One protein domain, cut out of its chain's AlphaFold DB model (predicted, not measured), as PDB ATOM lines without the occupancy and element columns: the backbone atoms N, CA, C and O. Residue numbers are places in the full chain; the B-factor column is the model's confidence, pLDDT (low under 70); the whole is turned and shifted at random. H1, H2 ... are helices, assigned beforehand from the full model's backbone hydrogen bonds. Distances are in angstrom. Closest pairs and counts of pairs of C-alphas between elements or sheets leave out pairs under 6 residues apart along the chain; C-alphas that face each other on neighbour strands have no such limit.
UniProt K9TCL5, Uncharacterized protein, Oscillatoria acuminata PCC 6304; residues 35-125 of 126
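What this domain is: This is residues 35 to 125 of the 126 residues of an uncharacterized protein of Oscillatoria acuminata PCC 6304 (UniProt K9TCL5). H1 and H2 fold back side by side as a hairpin; H3 leads away, and H4 turns back from it as a V, residues 108 to 125 sticking out. The printed part has 91 residues, with four named helices, H1 to H4, all helix. It is extended, radius of gyration of the C-alphas 19.2 A, spans 59 by 33 by 15 A.

How they stand to each other: Start at H1, residues 35 to 52; it touches H2, residues 57 to 78, closest C-alphas Asn 43 and Ala 75 at 5.0 A, a shallow tilt of 31 degrees, opposite ways. H3, residues 80 to 98, meets H2 only through their link. It touches H4, residues 100 to 123, closest C-alphas Val 94 and Ala 103 at 5.5 A, a steep tilt of 47 degrees. O i to N i+4 pairs are within hydrogen-bond range throughout H1 and H3, 12 of 18 in H2, 18 of 20 in H4.

Where its parts are: Find C-alpha 35 at (-25.689, -37.771, 23.650); H1 runs 25.5 A. H2, 27.1 A, has a kink of 71 degrees near residue 64. H3 runs 26.1 A; H4 runs 35.8 A to C-alpha 123 at (-14.081, -45.045, 11.494).

The domain as a whole: The printed part has no cut, and its links are tight. Look for pLDDT under 70 at residues 53 to 64 and 67.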
ATOM      1  N   THR A  35     -26.083 -39.174  23.819       91.00
ATOM      2  CA  THR A  35     -25.689 -37.771  23.650       91.00
ATOM      3  C   THR A  35     -26.481 -37.111  22.524       91.00
ATOM      4  O   THR A  35     -27.091 -36.065  22.739       91.00
ATOM      5  N   GLU A  36     -26.544 -37.745  21.352       91.94
ATOM      6  CA  GLU A  36     -27.325 -37.263  20.207       91.94
ATOM      7  C   GLU A  36     -28.820 -37.155  20.546       91.94
ATOM      8  O   GLU A  36     -29.436 -36.118  20.296       91.94
ATOM      9  N   TRP A  37     -29.384 -38.173  21.203       94.38
ATOM     10  CA  TRP A  37     -30.783 -38.166  21.636       94.38
ATOM     11  C   TRP A  37     -31.096 -37.037  22.634       94.38
ATOM     12  O   TRP A  37     -32.109 -36.349  22.497       94.38
ATOM     13  N   VAL A  38     -30.217 -36.796  23.616       92.94
ATOM     14  CA  VAL A  38     -30.364 -35.698  24.588       92.94
ATOM     15  C   VAL A  38     -30.315 -34.343  23.885       92.94
ATOM     16  O   VAL A  38     -31.153 -33.483  24.164       92.94
ATOM     17  N   ILE A  39     -29.365 -34.146  22.965       92.50
ATOM     18  CA  ILE A  39     -29.250 -32.908  22.183       92.50
ATOM     19  C   ILE A  39     -30.524 -32.679  21.372       92.50
ATOM     20  O   ILE A  39     -31.060 -31.571  21.370       92.50
ATOM     21  N   GLU A  40     -31.047 -33.714  20.716       92.56
ATOM     22  CA  GLU A  40     -32.266 -33.589  19.927       92.56
ATOM     23  C   GLU A  40     -33.473 -33.230  20.802       92.56
ATOM     24  O   GLU A  40     -34.245 -32.333  20.456       92.56
ATOM     25  N   GLN A  41     -33.615 -33.866  21.965       93.00
ATOM     26  CA  GLN A  41     -34.721 -33.586  22.876       93.00
ATOM     27  C   GLN A  41     -34.641 -32.172  23.467       93.00
ATOM     28  O   GLN A  41     -35.663 -31.485  23.544       93.00
ATOM     29  N   LEU A  42     -33.441 -31.702  23.821       91.00
ATOM     30  CA  LEU A  42     -33.220 -30.323  24.261       91.00
ATOM     31  C   LEU A  42     -33.503 -29.322  23.141       91.00
ATOM     32  O   LEU A  42     -34.152 -28.311  23.384       91.00
ATOM     33  N   ASN A  43     -33.086 -29.616  21.910       89.88
ATOM     34  CA  ASN A  43     -33.365 -28.762  20.758       89.88
ATOM     35  C   ASN A  43     -34.877 -28.672  20.492       89.88
ATOM     36  O   ASN A  43     -35.424 -27.582  20.334       89.88
ATOM     37  N   ARG A  44     -35.590 -29.806  20.522       88.25
ATOM     38  CA  ARG A  44     -37.059 -29.846  20.411       88.25
ATOM     39  C   ARG A  44     -37.727 -29.029  21.513       88.25
ATOM     40  O   ARG A  44     -38.658 -28.277  21.229       88.25
ATOM     41  N   TRP A  45     -37.241 -29.148  22.746       89.44
ATOM     42  CA  TRP A  45     -37.768 -28.397  23.880       89.44
ATOM     43  C   TRP A  45     -37.501 -26.892  23.760       89.44
ATOM     44  O   TRP A  45     -38.427 -26.108  23.947       89.44
ATOM     45  N   PHE A  46     -36.294 -26.473  23.367       86.12
ATOM     46  CA  PHE A  46     -35.978 -25.061  23.132       86.12
ATOM     47  C   PHE A  46     -36.806 -24.468  21.993       86.12
ATOM     48  O   PHE A  46     -37.355 -23.382  22.149       86.12
ATOM     49  N   ASN A  47     -36.986 -25.198  20.891       82.88
ATOM     50  CA  ASN A  47     -37.842 -24.752  19.792       82.88
ATOM     51  C   ASN A  47     -39.317 -24.652  20.211       82.88
ATOM     52  O   ASN A  47     -40.024 -23.747  19.767       82.88
ATOM     53  N   PHE A  48     -39.794 -25.544  21.086       82.94
ATOM     54  CA  PHE A  48     -41.131 -25.437  21.671       82.94
ATOM     55  C   PHE A  48     -41.255 -24.228  22.609       82.94
ATOM     56  O   PHE A  48     -42.222 -23.479  22.501       82.94
ATOM     57  N   ALA A  49     -40.281 -24.014  23.497       82.88
ATOM     58  CA  ALA A  49     -40.268 -22.895  24.435       82.88
ATOM     59  C   ALA A  49     -40.215 -21.543  23.707       82.88
ATOM     60  O   ALA A  49     -40.984 -20.642  24.038       82.88
ATOM     61  N   ASP A  50     -39.379 -21.428  22.671       75.75
ATOM     62  CA  ASP A  50     -39.290 -20.230  21.832       75.75
ATOM     63  C   ASP A  50     -40.619 -19.981  21.104       75.75
ATOM     64  O   ASP A  50     -41.115 -18.861  21.081       75.75
ATOM     65  N   ARG A  51     -41.287 -21.032  20.608       71.50
ATOM     66  CA  ARG A  51     -42.615 -20.908  19.984       71.50
ATOM     67  C   ARG A  51     -43.716 -20.517  20.977       71.50
ATOM     68  O   ARG A  51     -44.612 -19.764  20.607       71.50
ATOM     69  N   ALA A  52     -43.665 -21.007  22.216       70.25
ATOM     70  CA  ALA A  52     -44.652 -20.700  23.255       70.25
ATOM     71  C   ALA A  52     -44.582 -19.240  23.742       70.25
ATOM     72  O   ALA A  52     -45.568 -18.714  24.254       70.25
ATOM     73  N   LEU A  53     -43.436 -18.578  23.558       62.62
ATOM     74  CA  LEU A  53     -43.225 -17.179  23.933       62.62
ATOM     75  C   LEU A  53     -43.859 -16.172  22.955       62.62
ATOM     76  O   LEU A  53     -43.940 -14.992  23.294       62.62
ATOM     77  N   TYR A  54     -44.354 -16.600  21.783       55.78
ATOM     78  CA  TYR A  54     -44.925 -15.692  20.779       55.78
ATOM     79  C   TYR A  54     -46.387 -15.989  20.435       55.78
ATOM     80  O   TYR A  54     -46.781 -17.108  20.128       55.78
ATOM     81  N   THR A  55     -47.188 -14.918  20.411       54.94
ATOM     82  CA  THR A  55     -48.591 -14.907  19.952       54.94
ATOM     83  C   THR A  55     -48.731 -14.483  18.470       54.94
ATOM     84  O   THR A  55     -49.822 -14.567  17.919       54.94
ATOM     85  N   SER A  56     -47.657 -14.053  17.780       55.25
ATOM     86  CA  SER A  56     -47.715 -13.516  16.399       55.25
ATOM     87  C   SER A  56     -46.708 -14.170  15.435       55.25
ATOM     88  O   SER A  56     -45.497 -14.073  15.621       55.25
ATOM     89  N   GLU A  57     -47.202 -14.793  14.357       61.28
ATOM     90  CA  GLU A  57     -46.420 -15.570  13.371       61.28
ATOM     91  C   GLU A  57     -45.452 -14.732  12.506       61.28
ATOM     92  O   GLU A  57     -44.473 -15.256  11.973       61.28
ATOM     93  N   LYS A  58     -45.689 -13.419  12.368       58.44
ATOM     94  CA  LYS A  58     -44.925 -12.552  11.446       58.44
ATOM     95  C   LYS A  58     -43.523 -12.177  11.940       58.44
ATOM     96  O   LYS A  58     -42.650 -11.908  11.116       58.44
ATOM     97  N   GLU A  59     -43.289 -12.155  13.250       58.94
ATOM     98  CA  GLU A  59     -41.958 -11.884  13.828       58.94
ATOM     99  C   GLU A  59     -41.080 -13.145  13.871       58.94
ATOM    100  O   GLU A  59     -39.854 -13.062  13.741       58.94
ATOM    101  N   PHE A  60     -41.714 -14.319  13.962       59.34
ATOM    102  CA  PHE A  60     -41.047 -15.617  14.014       59.34
ATOM    103  C   PHE A  60     -40.339 -15.953  12.692       59.34
ATOM    104  O   PHE A  60     -39.142 -16.236  12.679       59.34
ATOM    105  N   GLU A  61     -41.026 -15.816  11.554       61.00
ATOM    106  CA  GLU A  61     -40.462 -16.142  10.232       61.00
ATOM    107  C   GLU A  61     -39.261 -15.255   9.844       61.00
ATOM    108  O   GLU A  61     -38.351 -15.708   9.150       61.00
ATOM    109  N   ARG A  62     -39.183 -14.012  10.344       63.03
ATOM    110  CA  ARG A  62     -38.090 -13.083  10.002       63.03
ATOM    111  C   ARG A  62     -36.760 -13.419  10.689       63.03
ATOM    112  O   ARG A  62     -35.710 -13.044  10.172       63.03
ATOM    113  N   SER A  63     -36.786 -14.109  11.836       64.19
ATOM    114  CA  SER A  63     -35.583 -14.443  12.627       64.19
ATOM    115  C   SER A  63     -35.324 -15.947  12.808       64.19
ATOM    116  O   SER A  63     -34.318 -16.333  13.405       64.19
ATOM    117  N   LYS A  64     -36.173 -16.793  12.215       67.38
ATOM    118  CA  LYS A  64     -36.194 -18.257  12.346       67.38
ATOM    119  C   LYS A  64     -34.833 -18.935  12.188       67.38
ATOM    120  O   LYS A  64     -34.359 -19.594  13.104       67.38
ATOM    121  N   ARG A  65     -34.147 -18.710  11.061       71.38
ATOM    122  CA  ARG A  65     -32.892 -19.415  10.737       71.38
ATOM    123  C   ARG A  65     -31.739 -19.084  11.693       71.38
ATOM    124  O   ARG A  65     -30.910 -19.944  11.968       71.38
ATOM    125  N   ALA A  66     -31.676 -17.844  12.178       74.06
ATOM    126  CA  ALA A  66     -30.641 -17.415  13.121       74.06
ATOM    127  C   ALA A  66     -30.912 -17.916  14.550       74.06
ATOM    128  O   ALA A  66     -29.974 -18.098  15.319       74.06
ATOM    129  N   ARG A  67     -32.181 -18.148  14.905       68.44
ATOM    130  CA  ARG A  67     -32.573 -18.666  16.221       68.44
ATOM    131  C   ARG A  67     -32.542 -20.187  16.291       68.44
ATOM    132  O   ARG A  67     -32.076 -20.717  17.287       68.44
ATOM    133  N   GLU A  68     -32.920 -20.892  15.226       75.81
ATOM    134  CA  GLU A  68     -32.779 -22.356  15.150       75.81
ATOM    135  C   GLU A  68     -31.315 -22.790  15.310       75.81
ATOM    136  O   GLU A  68     -31.027 -23.758  16.013       75.81
ATOM    137  N   SER A  69     -30.368 -22.043  14.728       80.12
ATOM    138  CA  SER A  69     -28.943 -22.312  14.934       80.12
ATOM    139  C   SER A  69     -28.496 -22.017  16.368       80.12
ATOM    140  O   SER A  69     -27.742 -22.803  16.936       80.12
ATOM    141  N   GLN A  70     -28.990 -20.941  16.992       82.94
ATOM    142  CA  GLN A  70     -28.727 -20.655  18.407       82.94
ATOM    143  C   GLN A  70     -29.300 -21.739  19.323       82.94
ATOM    144  O   GLN A  70     -28.592 -22.210  20.205       82.94
ATOM    145  N   ASN A  71     -30.535 -22.183  19.098       84.12
ATOM    146  CA  ASN A  71     -31.175 -23.231  19.889       84.12
ATOM    147  C   ASN A  71     -30.446 -24.570  19.746       84.12
ATOM    148  O   ASN A  71     -30.269 -25.266  20.742       84.12
ATOM    149  N   ALA A  72     -29.948 -24.899  18.551       83.94
ATOM    150  CA  ALA A  72     -29.102 -26.073  18.349       83.94
ATOM    151  C   ALA A  72     -27.776 -25.974  19.129       83.94
ATOM    152  O   ALA A  72     -27.356 -26.947  19.759       83.94
ATOM    153  N   LEU A  73     -27.139 -24.795  19.148       86.94
ATOM    154  CA  LEU A  73     -25.938 -24.556  19.956       86.94
ATOM    155  C   LEU A  73     -26.237 -24.655  21.457       86.94
ATOM    156  O   LEU A  73     -25.522 -25.353  22.174       86.94
ATOM    157  N   TYR A  74     -27.312 -24.023  21.934       86.19
ATOM    158  CA  TYR A  74     -27.725 -24.120  23.332       86.19
ATOM    159  C   TYR A  74     -28.059 -25.559  23.715       86.19
ATOM    160  O   TYR A  74     -27.615 -26.009  24.766       86.19
ATOM    161  N   ALA A  75     -28.754 -26.318  22.866       89.00
ATOM    162  CA  ALA A  75     -29.028 -27.734  23.094       89.00
ATOM    163  C   ALA A  75     -27.741 -28.551  23.237       89.00
ATOM    164  O   ALA A  75     -27.629 -29.356  24.161       89.00
ATOM    165  N   SER A  76     -26.745 -28.299  22.383       88.69
ATOM    166  CA  SER A  76     -25.443 -28.963  22.466       88.69
ATOM    167  C   SER A  76     -24.653 -28.605  23.726       88.69
ATOM    168  O   SER A  76     -23.874 -29.427  24.192       88.69
ATOM    169  N   VAL A  77     -24.802 -27.396  24.271       91.56
ATOM    170  CA  VAL A  77     -24.109 -26.991  25.506       91.56
ATOM    171  C   VAL A  77     -24.856 -27.504  26.738       91.56
ATOM    172  O   VAL A  77     -24.248 -28.054  27.652       91.56
ATOM    173  N   PHE A  78     -26.183 -27.374  26.757       92.00
ATOM    174  CA  PHE A  78     -27.019 -27.852  27.858       92.00
ATOM    175  C   PHE A  78     -27.037 -29.375  27.969       92.00
ATOM    176  O   PHE A  78     -27.254 -29.887  29.066       92.00
ATOM    177  N   SER A  79     -26.752 -30.104  26.885       91.38
ATOM    178  CA  SER A  79     -26.622 -31.560  26.940       91.38
ATOM    179  C   SER A  79     -25.508 -32.008  27.880       91.38
ATOM    180  O   SER A  79     -25.615 -33.095  28.425       91.38
ATOM    181  N   ILE A  80     -24.498 -31.177  28.159       92.06
ATOM    182  CA  ILE A  80     -23.399 -31.495  29.085       92.06
ATOM    183  C   ILE A  80     -23.910 -31.664  30.527       92.06
ATOM    184  O   ILE A  80     -23.376 -32.473  31.282       92.06
ATOM    185  N   VAL A  81     -24.971 -30.951  30.917       93.62
ATOM    186  CA  VAL A  81     -25.512 -30.942  32.289       93.62
ATOM    187  C   VAL A  81     -25.928 -32.334  32.791       93.62
ATOM    188  O   VAL A  81     -25.464 -32.725  33.866       93.62
ATOM    189  N   PRO A  82     -26.756 -33.125  32.076       92.06
ATOM    190  CA  PRO A  82     -27.088 -34.480  32.516       92.06
ATOM    191  C   PRO A  82     -25.859 -35.395  32.609       92.06
ATOM    192  O   PRO A  82     -25.796 -36.220  33.519       92.06
ATOM    193  N   PHE A  83     -24.853 -35.228  31.743       94.06
ATOM    194  CA  PHE A  83     -23.608 -36.001  31.842       94.06
ATOM    195  C   PHE A  83     -22.754 -35.587  33.037       94.06
ATOM    196  O   PHE A  83     -22.164 -36.459  33.666       94.06
ATOM    197  N   LEU A  84     -22.740 -34.305  33.415       93.81
ATOM    198  CA  LEU A  84     -22.090 -33.852  34.646       93.81
ATOM    199  C   LEU A  84     -22.765 -34.452  35.880       93.81
ATOM    200  O   LEU A  84     -22.077 -34.911  36.790       93.81
ATOM    201  N   ALA A  85     -24.099 -34.509  35.895       93.69
ATOM    202  CA  ALA A  85     -24.844 -35.145  36.977       93.69
ATOM    203  C   ALA A  85     -24.528 -36.647  37.067       93.69
ATOM    204  O   ALA A  85     -24.168 -37.140  38.137       93.69
ATOM    205  N   MET A  86     -24.588 -37.372  35.943       94.12
ATOM    206  CA  MET A  86     -24.251 -38.800  35.913       94.12
ATOM    207  C   MET A  86     -22.777 -39.063  36.233       94.12
ATOM    208  O   MET A  86     -22.473 -39.993  36.973       94.12
ATOM    209  N   GLY A  87     -21.860 -38.228  35.743       92.94
ATOM    210  CA  GLY A  87     -20.436 -38.314  36.060       92.94
ATOM    211  C   GLY A  87     -20.163 -38.079  37.545       92.94
ATOM    212  O   GLY A  87     -19.364 -38.792  38.150       92.94
ATOM    213  N   GLY A  88     -20.913 -37.152  38.149       92.50
ATOM    214  CA  GLY A  88     -21.059 -36.973  39.591       92.50
ATOM    215  C   GLY A  88     -21.366 -38.272  40.324       92.50
ATOM    216  O   GLY A  88     -20.615 -38.693  41.206       92.50
ATOM    217  N   LEU A  89     -22.453 -38.921  39.912       93.25
ATOM    218  CA  LEU A  89     -22.928 -40.172  40.497       93.25
ATOM    219  C   LEU A  89     -21.928 -41.321  40.315       93.25
ATOM    220  O   LEU A  89     -21.679 -42.059  41.265       93.25
ATOM    221  N   CYS A  90     -21.317 -41.457  39.135       91.94
ATOM    222  CA  CYS A  90     -20.304 -42.480  38.875       91.94
ATOM    223  C   CYS A  90     -19.065 -42.280  39.750       91.94
ATOM    224  O   CYS A  90     -18.619 -43.224  40.402       91.94
ATOM    225  N   ASN A  91     -18.542 -41.055  39.821       90.88
ATOM    226  CA  ASN A  91     -17.401 -40.748  40.676       90.88
ATOM    227  C   ASN A  91     -17.717 -41.022  42.151       90.88
ATOM    228  O   ASN A  91     -16.919 -41.650  42.843       90.88
ATOM    229  N   TRP A  92     -18.894 -40.602  42.622       90.69
ATOM    230  CA  TRP A  92     -19.338 -40.867  43.986       90.69
ATOM    231  C   TRP A  92     -19.467 -42.370  44.272       90.69
ATOM    232  O   TRP A  92     -18.986 -42.843  45.298       90.69
ATOM    233  N   GLY A  93     -20.020 -43.145  43.334       90.38
ATOM    234  CA  GLY A  93     -20.115 -44.601  43.440       90.38
ATOM    235  C   GLY A  93     -18.747 -45.283  43.522       90.38
ATOM    236  O   GLY A  93     -18.549 -46.167  44.356       90.38
ATOM    237  N   VAL A  94     -17.772 -44.847  42.718       90.44
ATOM    238  CA  VAL A  94     -16.396 -45.371  42.788       90.44
ATOM    239  C   VAL A  94     -15.728 -44.986  44.105       90.44
ATOM    240  O   VAL A  94     -15.101 -45.834  44.733       90.44
ATOM    241  N   GLN A  95     -15.892 -43.744  44.563       88.69
ATOM    242  CA  GLN A  95     -15.358 -43.317  45.857       88.69
ATOM    243  C   GLN A  95     -15.949 -44.130  47.014       88.69
ATOM    244  O   GLN A  95     -15.207 -44.537  47.903       88.69
ATOM    245  N   PHE A  96     -17.255 -44.406  46.983       88.44
ATOM    246  CA  PHE A  96     -17.932 -45.194  48.012       88.44
ATOM    247  C   PHE A  96     -17.482 -46.661  48.033       88.44
ATOM    248  O   PHE A  96     -17.403 -47.267  49.098       88.44
ATOM    249  N   THR A  97     -17.181 -47.240  46.870       89.81
ATOM    250  CA  THR A  97     -16.878 -48.674  46.741       89.81
ATOM    251  C   THR A  97     -15.385 -48.993  46.825       89.81
ATOM    252  O   THR A  97     -15.002 -49.910  47.547       89.81
ATOM    253  N   LEU A  98     -14.539 -48.257  46.100       85.12
ATOM    254  CA  LEU A  98     -13.095 -48.511  45.992       85.12
ATOM    255  C   LEU A  98     -12.239 -47.492  46.764       85.12
ATOM    256  O   LEU A  98     -11.038 -47.700  46.935       85.12
ATOM    257  N   GLY A  99     -12.834 -46.401  47.250       83.75
ATOM    258  CA  GLY A  99     -12.135 -45.339  47.970       83.75
ATOM    259  C   GLY A  99     -11.632 -44.201  47.074       83.75
ATOM    260  O   GLY A  99     -11.609 -44.277  45.844       83.75
ATOM    261  N   SER A 100     -11.207 -43.108  47.716       76.12
ATOM    262  CA  SER A 100     -10.864 -41.843  47.043       76.12
ATOM    263  C   SER A 100      -9.701 -41.946  46.051       76.12
ATOM    264  O   SER A 100      -9.671 -41.202  45.074       76.12
ATOM    265  N   SER A 101      -8.744 -42.850  46.278       79.31
ATOM    266  CA  SER A 101      -7.565 -43.012  45.416       79.31
ATOM    267  C   SER A 101      -7.896 -43.628  44.054       79.31
ATOM    268  O   SER A 101      -7.211 -43.349  43.074       79.31
ATOM    269  N   TRP A 102      -8.961 -44.425  43.970       83.88
ATOM    270  CA  TRP A 102      -9.360 -45.115  42.741       83.88
ATOM    271  C   TRP A 102     -10.250 -44.266  41.838       83.88
ATOM    272  O   TRP A 102     -10.293 -44.493  40.631       83.88
ATOM    273  N   ALA A 103     -10.925 -43.266  42.400       83.25
ATOM    274  CA  ALA A 103     -11.894 -42.441  41.690       83.25
ATOM    275  C   ALA A 103     -11.311 -41.781  40.429       83.25
ATOM    276  O   ALA A 103     -11.884 -41.889  39.343       83.25
ATOM    277  N   ILE A 104     -10.124 -41.178  40.553       86.50
ATOM    278  CA  ILE A 104      -9.442 -40.510  39.438       86.50
ATOM    279  C   ILE A 104      -8.893 -41.537  38.443       86.50
ATOM    280  O   ILE A 104      -9.117 -41.406  37.241       86.50
ATOM    281  N   SER A 105      -8.205 -42.581  38.916       90.75
ATOM    282  CA  SER A 105      -7.592 -43.590  38.043       90.75
ATOM    283  C   SER A 105      -8.624 -44.316  37.181       90.75
ATOM    284  O   SER A 105      -8.418 -44.471  35.978       90.75
ATOM    285  N   VAL A 106      -9.757 -44.710  37.769       92.62
ATOM    286  CA  VAL A 106     -10.845 -45.369  37.036       92.62
ATOM    287  C   VAL A 106     -11.489 -44.398  36.044       92.62
ATOM    288  O   VAL A 106     -11.759 -44.791  34.914       92.62
ATOM    289  N   GLY A 107     -11.662 -43.123  36.416       91.19
ATOM    290  CA  GLY A 107     -12.151 -42.085  35.504       91.19
ATOM    291  C   GLY A 107     -11.243 -41.886  34.285       91.19
ATOM    292  O   GLY A 107     -11.729 -41.821  33.159       91.19
ATOM    293  N   ILE A 108      -9.919 -41.863  34.478       94.12
ATOM    294  CA  ILE A 108      -8.949 -41.779  33.370       94.12
ATOM    295  C   ILE A 108      -9.062 -43.004  32.456       94.12
ATOM    296  O   ILE A 108      -9.117 -42.853  31.236       94.12
ATOM    297  N   ILE A 109      -9.124 -44.211  33.026       95.12
ATOM    298  CA  ILE A 109      -9.276 -45.448  32.247       95.12
ATOM    299  C   ILE A 109     -10.579 -45.417  31.442       95.12
ATOM    300  O   ILE A 109     -10.563 -45.728  30.251       95.12
ATOM    301  N   ALA A 110     -11.683 -44.989  32.055       94.50
ATOM    302  CA  ALA A 110     -12.963 -44.835  31.377       94.50
ATOM    303  C   ALA A 110     -12.861 -43.848  30.202       94.50
ATOM    304  O   ALA A 110     -13.291 -44.178  29.101       94.50
ATOM    305  N   CYS A 111     -12.215 -42.689  30.388       95.00
ATOM    306  CA  CYS A 111     -11.959 -41.736  29.302       95.00
ATOM    307  C   CYS A 111     -11.171 -42.361  28.149       95.00
ATOM    308  O   CYS A 111     -11.529 -42.165  26.990       95.00
ATOM    309  N   ILE A 112     -10.110 -43.117  28.448       95.94
ATOM    310  CA  ILE A 112      -9.291 -43.774  27.422       95.94
ATOM    311  C   ILE A 112     -10.132 -44.794  26.647       95.94
ATOM    312  O   ILE A 112     -10.146 -44.761  25.419       95.94
ATOM    313  N   ILE A 113     -10.865 -45.666  27.345       94.88
ATOM    314  CA  ILE A 113     -11.702 -46.702  26.721       94.88
ATOM    315  C   ILE A 113     -12.786 -46.066  25.847       94.88
ATOM    316  O   ILE A 113     -12.924 -46.428  24.679       94.88
ATOM    317  N   CYS A 114     -13.532 -45.099  26.385       93.69
ATOM    318  CA  CYS A 114     -14.587 -44.405  25.650       93.69
ATOM    319  C   CYS A 114     -14.027 -43.594  24.474       93.69
ATOM    320  O   CYS A 114     -14.651 -43.546  23.419       93.69
ATOM    321  N   GLY A 115     -12.836 -43.008  24.620       92.38
ATOM    322  CA  GLY A 115     -12.140 -42.313  23.541       92.38
ATOM    323  C   GLY A 115     -11.752 -43.242  22.392       92.38
ATOM    324  O   GLY A 115     -12.027 -42.931  21.235       92.38
ATOM    325  N   VAL A 116     -11.172 -44.405  22.700       94.81
ATOM    326  CA  VAL A 116     -10.838 -45.428  21.693       94.81
ATOM    327  C   VAL A 116     -12.102 -45.973  21.027       94.81
ATOM    328  O   VAL A 116     -12.138 -46.102  19.804       94.81
ATOM    329  N   TYR A 117     -13.150 -46.250  21.806       93.00
ATOM    330  CA  TYR A 117     -14.443 -46.691  21.283       93.00
ATOM    331  C   TYR A 117     -15.040 -45.676  20.303       93.00
ATOM    332  O   TYR A 117     -15.429 -46.048  19.201       93.00
ATOM    333  N   GLU A 118     -15.075 -44.396  20.676       90.44
ATOM    334  CA  GLU A 118     -15.644 -43.341  19.838       90.44
ATOM    335  C   GLU A 118     -14.848 -43.155  18.538       90.44
ATOM    336  O   GLU A 118     -15.442 -42.962  17.478       90.44
ATOM    337  N   LEU A 119     -13.515 -43.266  18.588       91.56
ATOM    338  CA  LEU A 119     -12.682 -43.271  17.382       91.56
ATOM    339  C   LEU A 119     -13.024 -44.454  16.468       91.56
ATOM    340  O   LEU A 119     -13.249 -44.250  15.277       91.56
ATOM    341  N   GLY A 120     -13.126 -45.666  17.020       92.62
ATOM    342  CA  GLY A 120     -13.488 -46.859  16.250       92.62
ATOM    343  C   GLY A 120     -14.903 -46.791  15.667       92.62
ATOM    344  O   GLY A 120     -15.123 -47.167  14.519       92.62
ATOM    345  N   ARG A 121     -15.865 -46.249  16.422       90.75
ATOM    346  CA  ARG A 121     -17.236 -46.029  15.949       90.75
ATOM    347  C   ARG A 121     -17.269 -45.065  14.765       90.75
ATOM    348  O   ARG A 121     -18.005 -45.309  13.817       90.75
ATOM    349  N   ARG A 122     -16.496 -43.975  14.821       88.50
ATOM    350  CA  ARG A 122     -16.407 -42.990  13.731       88.50
ATOM    351  C   ARG A 122     -15.777 -43.565  12.474       88.50
ATOM    352  O   ARG A 122     -16.288 -43.292  11.396       88.50
ATOM    353  N   ASP A 123     -14.725 -44.364  12.620       92.81
ATOM    354  CA  ASP A 123     -14.081 -45.045  11.494       92.81
ATOM    355  C   ASP A 123     -15.053 -46.001  10.785       92.81
ATOM    356  O   ASP A 123     -15.181 -45.962   9.568       92.81
ATOM    357  N   GLY A 124     -15.855 -46.760  11.542       88.69
ATOM    358  CA  GLY A 124     -16.877 -47.653  10.980       88.69
ATOM    359  C   GLY A 124     -18.077 -46.963  10.309       88.69
ATOM    360  O   GLY A 124     -18.917 -47.654   9.736       88.69
ATOM    361  N   MET A 125     -18.196 -45.633  10.404       84.94
ATOM    362  CA  MET A 125     -19.224 -44.840   9.712       84.94
ATOM    363  C   MET A 125     -18.708 -44.170   8.426       84.94
ATOM    364  O   MET A 125     -19.521 -43.575   7.712       84.94
TER     365      MET A 125